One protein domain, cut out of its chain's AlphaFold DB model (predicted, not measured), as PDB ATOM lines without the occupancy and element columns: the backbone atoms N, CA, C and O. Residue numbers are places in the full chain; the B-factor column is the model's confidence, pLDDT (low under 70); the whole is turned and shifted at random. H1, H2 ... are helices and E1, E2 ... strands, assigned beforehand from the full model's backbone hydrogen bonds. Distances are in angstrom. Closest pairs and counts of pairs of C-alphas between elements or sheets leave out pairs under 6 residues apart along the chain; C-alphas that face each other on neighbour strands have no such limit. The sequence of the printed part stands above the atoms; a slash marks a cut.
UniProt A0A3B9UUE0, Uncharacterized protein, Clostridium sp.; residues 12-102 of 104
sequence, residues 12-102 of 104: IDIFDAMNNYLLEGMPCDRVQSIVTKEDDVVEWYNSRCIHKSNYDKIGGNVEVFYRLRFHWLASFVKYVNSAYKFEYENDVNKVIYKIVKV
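What this domain is: This is residues 12 to 102 of the 104 residues of an uncharacterized protein of Clostridium sp. (UniProt A0A3B9UUE0). A strongly twisted sheet of four strands has the long helix H3 packed along edge strand E3 on one face, while the shorter helix H1 crosses H3 steeply and only grazes the sheet with residues 12 to 15. The small helix H2 lies off the sheet, toward one end of the longest axis. The printed part has 91 residues, ordered H1 E1 E2 H2 H3 E3 E4; the sheet, E1 E2 E4 E3, is antiparallel. The class is mixed, helices and strands; the whole is compact, with a radius of gyration of the C-alphas of 13.5 A, yet elongated in outline, 41 by 26 by 23 A.

Where its parts are: In the sheet, E1 is residues 32 to 37, E2 41 to 46, E3 84 to 91 (22.1 A) and E4 94 to 101 (22.3 A), ending at C-alpha 101 (26.459, -7.204, -21.546). H3 is residues 62 to 80, 26.8 A. H1 is residues 12 to 21, 14.7 A, from C-alpha 12 (21.412, -16.526, -25.124). H2 is residues 52 to 56.

How they stand to each other: Hairpin E1 and E2 has N 33 and O 45 at 2.8 A; E2 and E4 have N 97 and O 44 at 2.8 A; hairpin E3 and E4 has N 98 and O 87 at 2.8 A. H3 is on the sheet in two layers, a helix on one face, at a height over the sheet of 8.5 A; it is over E3 and runs along the strands, at 21 degrees to E3 on the local plane. Their closest C-alphas, of Ala 74 and Phe 86, are 5.0 A apart. E2, H2 H3 and E3 form a split strand-helix-strand unit, two strands running the same way with E4 between them, its crossover right-handed. H1 touches H3, whose residues 73 to 80 alone take part, at a steep tilt of 49 degrees, opposite ways; the closest C-alphas, of Ile 14 and Val 77, are 6.8 A apart. H2 and H3 only just touch, with 3 pairs of C-alphas within 8 A, and only at the corner, through Val 62 of H3; the closest C-alphas, of Lys 52 and Val 62, are 5.6 A apart. In H1, H2 and H3 every O i to N i+4 pair is within hydrogen-bond range.

The domain as a whole: The two C-alphas farthest apart, of Asp 39 and Gly 59, are 42.4 A apart. The printed part has no cut and no long link. No printed residue is under 70 in pLDDT.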
ATOM      1  N   ILE A  12      22.136 -15.251 -25.094       95.44
ATOM      2  CA  ILE A  12      21.412 -16.526 -25.124       95.44
ATOM      3  C   ILE A  12      22.329 -17.638 -25.634       95.44
ATOM      4  O   ILE A  12      22.415 -18.698 -25.017       95.44
ATOM      5  N   ASP A  13      23.065 -17.378 -26.711       95.50
ATOM      6  CA  ASP A  13      24.007 -18.336 -27.285       95.50
ATOM      7  C   ASP A  13      25.152 -18.649 -26.324       95.50
ATOM      8  O   ASP A  13      25.593 -19.795 -26.240       95.50
ATOM      9  N   ILE A  14      25.623 -17.647 -25.577       96.44
ATOM     10  CA  ILE A  14      26.642 -17.832 -24.538       96.44
ATOM     11  C   ILE A  14      26.090 -18.713 -23.414       96.44
ATOM     12  O   ILE A  14      26.771 -19.652 -23.001       96.44
ATOM     13  N   PHE A  15      24.868 -18.449 -22.939       96.38
ATOM     14  CA  PHE A  15      24.213 -19.264 -21.912       96.38
ATOM     15  C   PHE A  15      24.032 -20.722 -22.360       96.38
ATOM     16  O   PHE A  15      24.357 -21.649 -21.612       96.38
ATOM     17  N   ASP A  16      23.562 -20.943 -23.587       93.94
ATOM     18  CA  ASP A  16      23.353 -22.284 -24.134       93.94
ATOM     19  C   ASP A  16      24.699 -23.009 -24.338       93.94
ATOM     20  O   ASP A  16      24.858 -24.162 -23.930       93.94
ATOM     21  N   ALA A  17      25.712 -22.328 -24.888       94.69
ATOM     22  CA  ALA A  17      27.056 -22.883 -25.050       94.69
ATOM     23  C   ALA A  17      27.691 -23.251 -23.702       94.69
ATOM     24  O   ALA A  17      28.225 -24.349 -23.558       94.69
ATOM     25  N   MET A  18      27.588 -22.380 -22.698       95.12
ATOM     26  CA  MET A  18      28.072 -22.625 -21.338       95.12
ATOM     27  C   MET A  18      27.472 -23.911 -20.752       95.12
ATOM     28  O   MET A  18      28.206 -24.750 -20.225       95.12
ATOM     29  N   ASN A  19      26.157 -24.104 -20.893       92.94
ATOM     30  CA  ASN A  19      25.473 -25.300 -20.397       92.94
ATOM     31  C   ASN A  19      25.774 -26.562 -21.222       92.94
ATOM     32  O   ASN A  19      25.665 -27.660 -20.687       92.94
ATOM     33  N   ASN A  20      26.231 -26.443 -22.472       92.38
ATOM     34  CA  ASN A  20      26.709 -27.594 -23.247       92.38
ATOM     35  C   ASN A  20      28.063 -28.136 -22.754       92.38
ATOM     36  O   ASN A  20      28.349 -29.317 -22.952       92.38
ATOM     37  N   TYR A  21      28.892 -27.303 -22.114       92.38
ATOM     38  CA  TYR A  21      30.198 -27.713 -21.579       92.38
ATOM     39  C   TYR A  21      30.165 -28.065 -20.088       92.38
ATOM     40  O   TYR A  21      30.842 -29.008 -19.678       92.38
ATOM     41  N   LEU A  22      29.404 -27.330 -19.268       92.94
ATOM     42  CA  LEU A  22      29.336 -27.559 -17.823       92.94
ATOM     43  C   LEU A  22      27.896 -27.504 -17.294       92.94
ATOM     44  O   LEU A  22      27.404 -26.468 -16.837       92.94
ATOM     45  N   LEU A  23      27.265 -28.676 -17.290       91.69
ATOM     46  CA  LEU A  23      25.906 -28.896 -16.799       91.69
ATOM     47  C   LEU A  23      25.765 -28.622 -15.289       91.69
ATOM     48  O   LEU A  23      26.697 -28.830 -14.513       91.69
ATOM     49  N   GLU A  24      24.562 -28.215 -14.871       92.06
ATOM     50  CA  GLU A  24      24.127 -28.112 -13.464       92.06
ATOM     51  C   GLU A  24      23.084 -29.180 -13.147       92.06
ATOM     52  O   GLU A  24      21.961 -28.893 -12.741       92.06
ATOM     53  N   GLY A  25      23.456 -30.435 -13.380       90.38
ATOM     54  CA  GLY A  25      22.553 -31.575 -13.284       90.38
ATOM     55  C   GLY A  25      22.021 -32.034 -14.631       90.38
ATOM     56  O   GLY A  25      22.290 -31.447 -15.681       90.38
ATOM     57  N   MET A  26      21.288 -33.139 -14.596       89.50
ATOM     58  CA  MET A  26      20.698 -33.717 -15.794       89.50
ATOM     59  C   MET A  26      19.525 -32.851 -16.273       89.50
ATOM     60  O   MET A  26      18.839 -32.235 -15.454       89.50
ATOM     61  N   PRO A  27      19.188 -32.856 -17.576       85.44
ATOM     62  CA  PRO A  27      18.025 -32.124 -18.085       85.44
ATOM     63  C   PRO A  27      16.705 -32.485 -17.376       85.44
ATOM     64  O   PRO A  27      15.821 -31.645 -17.219       85.44
ATOM     65  N   CYS A  28      16.572 -33.730 -16.903       88.94
ATOM     66  CA  CYS A  28      15.414 -34.185 -16.133       88.94
ATOM     67  C   CYS A  28      15.374 -33.654 -14.689       88.94
ATOM     68  O   CYS A  28      14.292 -33.619 -14.104       88.94
ATOM     69  N   ASP A  29      16.504 -33.208 -14.128       89.50
ATOM     70  CA  ASP A  29      16.570 -32.663 -12.769       89.50
ATOM     71  C   ASP A  29      15.957 -31.267 -12.663       89.50
ATOM     72  O   ASP A  29      15.552 -30.873 -11.569       89.50
ATOM     73  N   ARG A  30      15.903 -30.526 -13.781       90.44
ATOM     74  CA  ARG A  30      15.349 -29.162 -13.868       90.44
ATOM     75  C   ARG A  30      15.883 -28.239 -12.760       90.44
ATOM     76  O   ARG A  30      15.128 -27.523 -12.107       90.44
ATOM     77  N   VAL A  31      17.195 -28.297 -12.520       94.81
ATOM     78  CA  VAL A  31      17.856 -27.522 -11.456       94.81
ATOM     79  C   VAL A  31      17.821 -26.030 -11.763       94.81
ATOM     80  O   VAL A  31      17.495 -25.246 -10.880       94.81
ATOM     81  N   GLN A  32      18.144 -25.633 -12.992       94.25
ATOM     82  CA  GLN A  32      18.153 -24.230 -13.392       94.25
ATOM     83  C   GLN A  32      16.744 -23.744 -13.742       94.25
ATOM     84  O   GLN A  32      16.039 -24.363 -14.540       94.25
ATOM     85  N   SER A  33      16.378 -22.596 -13.184       94.44
ATOM     86  CA  SER A  33      15.144 -21.871 -13.467       94.44
ATOM     87  C   SER A  33      15.487 -20.493 -14.021       94.44
ATOM     88  O   SER A  33      16.119 -19.691 -13.332       94.44
ATOM     89  N   ILE A  34      15.056 -20.217 -15.251       96.19
ATOM     90  CA  ILE A  34      15.248 -18.921 -15.911       96.19
ATOM     91  C   ILE A  34      14.330 -17.881 -15.264       96.19
ATOM     92  O   ILE A  34      13.137 -18.127 -15.087       96.19
ATOM     93  N   VAL A  35      14.903 -16.735 -14.906       96.25
ATOM     94  CA  VAL A  35      14.194 -15.542 -14.415       96.25
ATOM     95  C   VAL A  35      13.960 -14.584 -15.576       96.25
ATOM     96  O   VAL A  35      12.823 -14.193 -15.820       96.25
ATOM     97  N   THR A  36      15.022 -14.297 -16.331       97.19
ATOM     98  CA  THR A  36      15.029 -13.331 -17.436       97.19
ATOM     99  C   THR A  36      15.807 -13.924 -18.607       97.19
ATOM    100  O   THR A  36      16.838 -14.572 -18.409       97.19
ATOM    101  N   LYS A  37      15.313 -13.733 -19.833       96.38
ATOM    102  CA  LYS A  37      15.981 -14.147 -21.075       96.38
ATOM    103  C   LYS A  37      15.672 -13.122 -22.163       96.38
ATOM    104  O   LYS A  37      14.685 -13.258 -22.879       96.38
ATOM    105  N   GLU A  38      16.505 -12.096 -22.227       95.69
ATOM    106  CA  GLU A  38      16.387 -10.939 -23.120       95.69
ATOM    107  C   GLU A  38      17.686 -10.758 -23.924       95.69
ATOM    108  O   GLU A  38      18.623 -11.543 -23.778       95.69
ATOM    109  N   ASP A  39      17.753  -9.740 -24.784       91.88
ATOM    110  CA  ASP A  39      18.860  -9.563 -25.740       91.88
ATOM    111  C   ASP A  39      20.216  -9.260 -25.075       91.88
ATOM    112  O   ASP A  39      21.266  -9.689 -25.564       91.88
ATOM    113  N   ASP A  40      20.200  -8.559 -23.938       94.44
ATOM    114  CA  ASP A  40      21.412  -8.121 -23.231       94.44
ATOM    115  C   ASP A  40      21.637  -8.845 -21.893       94.44
ATOM    116  O   ASP A  40      22.684  -8.663 -21.260       94.44
ATOM    117  N   VAL A  41      20.684  -9.681 -21.462       97.19
ATOM    118  CA  VAL A  41      20.751 -10.378 -20.175       97.19
ATOM    119  C   VAL A  41      20.076 -11.753 -20.186       97.19
ATOM    120  O   VAL A  41      18.965 -11.940 -20.683       97.19
ATOM    121  N   VAL A  42      20.732 -12.718 -19.543       98.31
ATOM    122  CA  VAL A  42      20.099 -13.956 -19.071       98.31
ATOM    123  C   VAL A  42      20.306 -14.057 -17.569       98.31
ATOM    124  O   VAL A  42      21.443 -14.033 -17.102       98.31
ATOM    125  N   GLU A  43      19.214 -14.214 -16.826       97.94
ATOM    126  CA  GLU A  43      19.219 -14.420 -15.378       97.94
ATOM    127  C   GLU A  43      18.596 -15.771 -15.042       97.94
ATOM    128  O   GLU A  43      17.553 -16.149 -15.585       97.94
ATOM    129  N   TRP A  44      19.200 -16.500 -14.112       97.06
ATOM    130  CA  TRP A  44      18.665 -17.768 -13.630       97.06
ATOM    131  C   TRP A  44      19.027 -18.005 -12.170       97.06
ATOM    132  O   TRP A  44      19.933 -17.386 -11.619       97.06
ATOM    133  N   TYR A  45      18.333 -18.941 -11.539       96.06
ATOM    134  CA  TYR A  45      18.708 -19.473 -10.233       96.06
ATOM    135  C   TYR A  45      18.693 -20.998 -10.265       96.06
ATOM    136  O   TYR A  45      18.025 -21.611 -11.098       96.06
ATOM    137  N   ASN A  46      19.410 -21.614  -9.330       94.56
ATOM    138  CA  ASN A  46      19.327 -23.053  -9.110       94.56
ATOM    139  C   ASN A  46      18.273 -23.334  -8.032       94.56
ATOM    140  O   ASN A  46      18.404 -22.868  -6.902       94.56
ATOM    141  N   SER A  47      17.240 -24.108  -8.361       93.12
ATOM    142  CA  SER A  47      16.137 -24.467  -7.458       93.12
ATOM    143  C   SER A  47      16.568 -25.358  -6.291       93.12
ATOM    144  O   SER A  47      15.903 -25.400  -5.258       93.12
ATOM    145  N   ARG A  48      17.683 -26.079  -6.449       92.00
ATOM    146  CA  ARG A  48      18.283 -26.937  -5.425       92.00
ATOM    147  C   ARG A  48      19.770 -27.145  -5.682       92.00
ATOM    148  O   ARG A  48      20.229 -27.091  -6.820       92.00
ATOM    149  N   CYS A  49      20.511 -27.479  -4.632       91.62
ATOM    150  CA  CYS A  49      21.859 -28.017  -4.769       91.62
ATOM    151  C   CYS A  49      21.814 -29.546  -4.920       91.62
ATOM    152  O   CYS A  49      21.249 -30.233  -4.070       91.62
ATOM    153  N   ILE A  50      22.466 -30.078  -5.956       93.12
ATOM    154  CA  ILE A  50      22.631 -31.530  -6.174       93.12
ATOM    155  C   ILE A  50      24.027 -32.054  -5.789       93.12
ATOM    156  O   ILE A  50      24.265 -33.257  -5.791       93.12
ATOM    157  N   HIS A  51      24.959 -31.157  -5.459       94.06
ATOM    158  CA  HIS A  51      26.370 -31.489  -5.244       94.06
ATOM    159  C   HIS A  51      26.691 -31.791  -3.776       94.06
ATOM    160  O   HIS A  51      27.426 -32.732  -3.481       94.06
ATOM    161  N   LYS A  52      26.120 -31.013  -2.845       95.00
ATOM    162  CA  LYS A  52      26.492 -31.008  -1.422       95.00
ATOM    163  C   LYS A  52      26.384 -32.389  -0.782       95.00
ATOM    164  O   LYS A  52      27.314 -32.811  -0.110       95.00
ATOM    165  N   SER A  53      25.301 -33.118  -1.047       95.50
ATOM    166  CA  SER A  53      25.083 -34.448  -0.467       95.50
ATOM    167  C   SER A  53      26.176 -35.454  -0.842       95.50
ATOM    168  O   SER A  53      26.489 -36.336  -0.048       95.50
ATOM    169  N   ASN A  54      26.783 -35.330  -2.024       95.00
ATOM    170  CA  ASN A  54      27.877 -36.200  -2.450       95.00
ATOM    171  C   ASN A  54      29.196 -35.842  -1.759       95.00
ATOM    172  O   ASN A  54      29.945 -36.741  -1.388       95.00
ATOM    173  N   TYR A  55      29.452 -34.551  -1.538       96.94
ATOM    174  CA  TYR A  55      30.620 -34.082  -0.788       96.94
ATOM    175  C   TYR A  55      30.511 -34.438   0.699       96.94
ATOM    176  O   TYR A  55      31.449 -35.001   1.257       96.94
ATOM    177  N   ASP A  56      29.351 -34.204   1.317       97.06
ATOM    178  CA  ASP A  56      29.108 -34.508   2.733       97.06
ATOM    179  C   ASP A  56      29.376 -35.991   3.053       97.06
ATOM    180  O   ASP A  56      29.993 -36.300   4.072       97.06
ATOM    181  N   LYS A  57      28.983 -36.916   2.161       97.62
ATOM    182  CA  LYS A  57      29.188 -38.371   2.326       97.62
ATOM    183  C   LYS A  57      30.649 -38.779   2.507       97.62
ATOM    184  O   LYS A  57      30.909 -39.822   3.098       97.62
ATOM    185  N   ILE A  58      31.582 -37.992   1.980       97.25
ATOM    186  CA  ILE A  58      33.022 -38.266   2.046       97.25
ATOM    187  C   ILE A  58      33.763 -37.273   2.952       97.25
ATOM    188  O   ILE A  58      34.989 -37.220   2.921       97.25
ATOM    189  N   GLY A  59      33.038 -36.455   3.728       97.25
ATOM    190  CA  GLY A  59      33.628 -35.380   4.533       97.25
ATOM    191  C   GLY A  59      34.275 -34.271   3.694       97.25
ATOM    192  O   GLY A  59      35.168 -33.570   4.165       97.25
ATOM    193  N   GLY A  60      33.866 -34.131   2.433       96.88
ATOM    194  CA  GLY A  60      34.381 -33.137   1.503       96.88
ATOM    195  C   GLY A  60      33.755 -31.757   1.703       96.88
ATOM    196  O   GLY A  60      32.624 -31.619   2.161       96.88
ATOM    197  N   ASN A  61      34.482 -30.721   1.284       96.69
ATOM    198  CA  ASN A  61      33.991 -29.347   1.292       96.69
ATOM    199  C   ASN A  61      33.439 -28.950  -0.089       96.69
ATOM    200  O   ASN A  61      34.209 -28.702  -1.020       96.69
ATOM    201  N   VAL A  62      32.109 -28.853  -0.207       96.50
ATOM    202  CA  VAL A  62      31.427 -28.451  -1.453       96.50
ATOM    203  C   VAL A  62      31.803 -27.035  -1.911       96.50
ATOM    204  O   VAL A  62      31.760 -26.747  -3.105       96.50
ATOM    205  N   GLU A  63      32.263 -26.161  -1.012       96.12
ATOM    206  CA  GLU A  63      32.679 -24.797  -1.367       96.12
ATOM    207  C   GLU A  63      33.872 -24.778  -2.327       96.12
ATOM    208  O   GLU A  63      34.020 -23.859  -3.135       96.12
ATOM    209  N   VAL A  64      34.715 -25.818  -2.304       96.56
ATOM    210  CA  VAL A  64      35.807 -25.960  -3.278       96.56
ATOM    211  C   VAL A  64      35.246 -26.117  -4.691       96.56
ATOM    212  O   VAL A  64      35.742 -25.472  -5.615       96.56
ATOM    213  N   PHE A  65      34.190 -26.920  -4.855       95.56
ATOM    214  CA  PHE A  65      33.506 -27.083  -6.136       95.56
ATOM    215  C   PHE A  65      32.896 -25.765  -6.607       95.56
ATOM    216  O   PHE A  65      33.139 -25.368  -7.744       95.56
ATOM    217  N   TYR A  66      32.169 -25.051  -5.744       94.19
ATOM    218  CA  TYR A  66      31.535 -23.790  -6.138       94.19
ATOM    219  C   TYR A  66      32.539 -22.712  -6.520       94.19
ATOM    220  O   TYR A  66      32.344 -22.033  -7.525       94.19
ATOM    221  N   ARG A  67      33.660 -22.604  -5.802       95.94
ATOM    222  CA  ARG A  67      34.730 -21.670  -6.167       95.94
ATOM    223  C   ARG A  67      35.308 -21.976  -7.549       95.94
ATOM    224  O   ARG A  67      35.473 -21.064  -8.356       95.94
ATOM    225  N   LEU A  68      35.603 -23.246  -7.831       97.31
ATOM    226  CA  LEU A  68      36.107 -23.667  -9.141       97.31
ATOM    227  C   LEU A  68      35.067 -23.435 -10.238       97.31
ATOM    228  O   LEU A  68      35.395 -22.907 -11.298       97.31
ATOM    229  N   ARG A  69      33.804 -23.767  -9.962       95.62
ATOM    230  CA  ARG A  69      32.691 -23.561 -10.881       95.62
ATOM    231  C   ARG A  69      32.520 -22.086 -11.224       95.62
ATOM    232  O   ARG A  69      32.467 -21.752 -12.398       95.62
ATOM    233  N   PHE A  70      32.459 -21.198 -10.238       96.00
ATOM    234  CA  PHE A  70      32.275 -19.766 -10.489       96.00
ATOM    235  C   PHE A  70      33.450 -19.171 -11.262       96.00
ATOM    236  O   PHE A  70      33.240 -18.372 -12.171       96.00
ATOM    237  N   HIS A  71      34.676 -19.620 -10.978       97.62
ATOM    238  CA  HIS A  71      35.840 -19.226 -11.764       97.62
ATOM    239  C   HIS A  71      35.744 -19.698 -13.222       97.62
ATOM    240  O   HIS A  71      36.058 -18.936 -14.139       97.62
ATOM    241  N   TRP A  72      35.275 -20.929 -13.442       97.88
ATOM    242  CA  TRP A  72      35.037 -21.467 -14.778       97.88
ATOM    243  C   TRP A  72      33.953 -20.679 -15.520       97.88
ATOM    244  O   TRP A  72      34.202 -20.257 -16.642       97.88
ATOM    245  N   LEU A  73      32.801 -20.406 -14.891       97.50
ATOM    246  CA  LEU A  73      31.693 -19.656 -15.504       97.50
ATOM    247  C   LEU A  73      32.132 -18.245 -15.906       97.50
ATOM    248  O   LEU A  73      31.938 -17.836 -17.049       97.50
ATOM    249  N   ALA A  74      32.789 -17.528 -14.991       97.88
ATOM    250  CA  ALA A  74      33.288 -16.184 -15.255       97.88
ATOM    251  C   ALA A  74      34.324 -16.153 -16.380       97.88
ATOM    252  O   ALA A  74      34.261 -15.292 -17.259       97.88
ATOM    253  N   SER A  75      35.250 -17.112 -16.385       97.81
ATOM    254  CA  SER A  75      36.266 -17.210 -17.433       97.81
ATOM    255  C   SER A  75      35.650 -17.593 -18.776       97.81
ATOM    256  O   SER A  75      35.975 -16.974 -19.785       97.81
ATOM    257  N   PHE A  76      34.737 -18.566 -18.798       97.12
ATOM    258  CA  PHE A  76      34.063 -19.014 -20.013       97.12
ATOM    259  C   PHE A  76      33.359 -17.849 -20.704       97.12
ATOM    260  O   PHE A  76      33.649 -17.570 -21.863       97.12
ATOM    261  N   VAL A  77      32.504 -17.120 -19.976       97.31
ATOM    262  CA  VAL A  77      31.762 -15.973 -20.522       97.31
ATOM    263  C   VAL A  77      32.717 -14.894 -21.038       97.31
ATOM    264  O   VAL A  77      32.579 -14.450 -22.174       97.31
ATOM    265  N   LYS A  78      33.733 -14.525 -20.249       96.38
ATOM    266  CA  LYS A  78      34.701 -13.486 -20.627       96.38
ATOM    267  C   LYS A  78      35.467 -13.822 -21.910       96.38
ATOM    268  O   LYS A  78      35.709 -12.936 -22.724       96.38
ATOM    269  N   TYR A  79      35.918 -15.067 -22.056       95.50
ATOM    270  CA  TYR A  79      36.790 -15.458 -23.167       95.50
ATOM    271  C   TYR A  79      36.029 -15.941 -24.401       95.50
ATOM    272  O   TYR A  79      36.592 -15.888 -25.491       95.50
ATOM    273  N   VAL A  80      34.771 -16.371 -24.264       94.38
ATOM    274  CA  VAL A  80      33.933 -16.678 -25.430       94.38
ATOM    275  C   VAL A  80      33.466 -15.401 -26.126       94.38
ATOM    276  O   VAL A  80      33.440 -15.355 -27.352       94.38
ATOM    277  N   ASN A  81      33.145 -14.352 -25.358       94.50
ATOM    278  CA  ASN A  81      32.816 -13.034 -25.884       94.50
ATOM    279  C   ASN A  81      33.035 -11.955 -24.811       94.50
ATOM    280  O   ASN A  81      32.257 -11.830 -23.866       94.50
ATOM    281  N   SER A  82      34.072 -11.134 -24.982       94.62
ATOM    282  CA  SER A  82      34.469 -10.120 -23.996       94.62
ATOM    283  C   SER A  82      33.481  -8.962 -23.836       94.62
ATOM    284  O   SER A  82      33.650  -8.160 -22.921       94.62
ATOM    285  N   ALA A  83      32.460  -8.863 -24.694       95.44
ATOM    286  CA  ALA A  83      31.358  -7.917 -24.525       95.44
ATOM    287  C   ALA A  83      30.375  -8.341 -23.420       95.44
ATOM    288  O   ALA A  83      29.450  -7.593 -23.118       95.44
ATOM    289  N   TYR A  84      30.549  -9.521 -22.819       96.88
ATOM    290  CA  TYR A  84      29.695 -10.043 -21.759       96.88
ATOM    291  C   TYR A  84      30.509 -10.440 -20.525       96.88
ATOM    292  O   TYR A  84      31.702 -10.746 -20.595       96.88
ATOM    293  N   LYS A  85      29.846 -10.464 -19.370       97.69
ATOM    294  CA  LYS A  85      30.409 -10.939 -18.101       97.69
ATOM    295  C   LYS A  85      29.397 -11.779 -17.333       97.69
ATOM    296  O   LYS A  85      28.189 -11.599 -17.466       97.69
ATOM    297  N   PHE A  86      29.921 -12.696 -16.529       98.25
ATOM    298  CA  PHE A  86      29.144 -13.441 -15.547       98.25
ATOM    299  C   PHE A  86      29.139 -12.690 -14.217       98.25
ATOM    300  O   PHE A  86      30.192 -12.250 -13.751       98.25
ATOM    301  N   GLU A  87      27.976 -12.615 -13.587       97.19
ATOM    302  CA  GLU A  87      27.781 -12.045 -12.259       97.19
ATOM    303  C   GLU A  87      26.860 -12.943 -11.434       97.19
ATOM    304  O   GLU A  87      26.130 -13.784 -11.966       97.19
ATOM    305  N   TYR A  88      26.897 -12.770 -10.118       96.12
ATOM    306  CA  TYR A  88      25.929 -13.393  -9.231       96.12
ATOM    307  C   TYR A  88      25.641 -12.499  -8.028       96.12
ATOM    308  O   TYR A  88      26.509 -11.762  -7.560       96.12
ATOM    309  N   GLU A  89      24.425 -12.598  -7.512       94.38
ATOM    310  CA  GLU A  89      23.958 -11.875  -6.332       94.38
ATOM    311  C   GLU A  89      23.257 -12.834  -5.369       94.38
ATOM    312  O   GLU A  89      22.622 -13.810  -5.776       94.38
ATOM    313  N   ASN A  90      23.395 -12.562  -4.073       89.94
ATOM    314  CA  ASN A  90      22.684 -13.301  -3.038       89.94
ATOM    315  C   ASN A  90      21.361 -12.582  -2.753       89.94
ATOM    316  O   ASN A  90      21.364 -11.481  -2.207       89.94
ATOM    317  N   ASP A  91      20.248 -13.211  -3.113       84.88
ATOM    318  CA  ASP A  91      18.904 -12.862  -2.654       84.88
ATOM    319  C   ASP A  91      18.588 -13.662  -1.372       84.88
ATOM    320  O   ASP A  91      19.240 -14.667  -1.073       84.88
ATOM    321  N   VAL A  92      17.575 -13.244  -0.611       77.88
ATOM    322  CA  VAL A  92      17.216 -13.760   0.725       77.88
ATOM    323  C   VAL A  92      17.140 -15.291   0.770       77.88
ATOM    324  O   VAL A  92      17.491 -15.889   1.783       77.88
ATOM    325  N   ASN A  93      16.721 -15.933  -0.326       82.56
ATOM    326  CA  ASN A  93      16.518 -17.385  -0.394       82.56
ATOM    327  C   ASN A  93      17.267 -18.091  -1.536       82.56
ATOM    328  O   ASN A  93      17.109 -19.301  -1.705       82.56
ATOM    329  N   LYS A  94      18.020 -17.371  -2.371       88.50
ATOM    330  CA  LYS A  94      18.610 -17.933  -3.598       88.50
ATOM    331  C   LYS A  94      19.775 -17.094  -4.101       88.50
ATOM    332  O   LYS A  94      19.833 -15.896  -3.875       88.50
ATOM    333  N   VAL A  95      20.665 -17.734  -4.849       92.88
ATOM    334  CA  VAL A  95      21.663 -17.028  -5.654       92.88
ATOM    335  C   VAL A  95      21.068 -16.800  -7.038       92.88
ATOM    336  O   VAL A  95      20.638 -17.764  -7.680       92.88
ATOM    337  N   ILE A  96      21.022 -15.544  -7.480       96.44
ATOM    338  CA  ILE A  96      20.690 -15.196  -8.863       96.44
ATOM    339  C   ILE A  96      21.998 -15.083  -9.635       96.44
ATOM    340  O   ILE A  96      22.892 -14.331  -9.255       96.44
ATOM    341  N   TYR A  97      22.105 -15.847 -10.710       97.56
ATOM    342  CA  TYR A  97      23.213 -15.823 -11.651       97.56
ATOM    343  C   TYR A  97      22.818 -15.018 -12.877       97.56
ATOM    344  O   TYR A  97      21.665 -15.091 -13.310       97.56
ATOM    345  N   LYS A  98      23.773 -14.287 -13.448       97.81
ATOM    346  CA  LYS A  98      23.537 -13.419 -14.598       97.81
ATOM    347  C   LYS A  98      24.662 -13.541 -15.611       97.81
ATOM    348  O   LYS A  98      25.834 -13.610 -15.245       97.81
ATOM    349  N   ILE A  99      24.302 -13.526 -16.886       98.25
ATOM    350  CA  ILE A  99      25.202 -13.138 -17.970       98.25
ATOM    351  C   ILE A  99      24.663 -11.812 -18.476       98.25
ATOM    352  O   ILE A  99      23.509 -11.748 -18.890       98.25
ATOM    353  N   VAL A 100      25.479 -10.768 -18.404       97.38
ATOM    354  CA  VAL A 100      25.096  -9.405 -18.782       97.38
ATOM    355  C   VAL A 100      26.085  -8.853 -19.788       97.38
ATOM    356  O   VAL A 100      27.282  -9.158 -19.730       97.38
ATOM    357  N   LYS A 101      25.595  -8.018 -20.698       95.19
ATOM    358  CA  LYS A 101      26.459  -7.204 -21.546       95.19
ATOM    359  C   LYS A 101      27.249  -6.213 -20.690       95.19
ATOM    360  O   LYS A 101      26.725  -5.617 -19.750       95.19
ATOM    361  N   VAL A 102      28.528  -6.056 -20.996       93.44
ATOM    362  CA  VAL A 102      29.373  -5.023 -20.401       93.44
ATOM    363  C   VAL A 102      28.949  -3.694 -21.025       93.44
ATOM    364  O   VAL A 102      28.985  -3.550 -22.243       93.44
TER     365      VAL A 102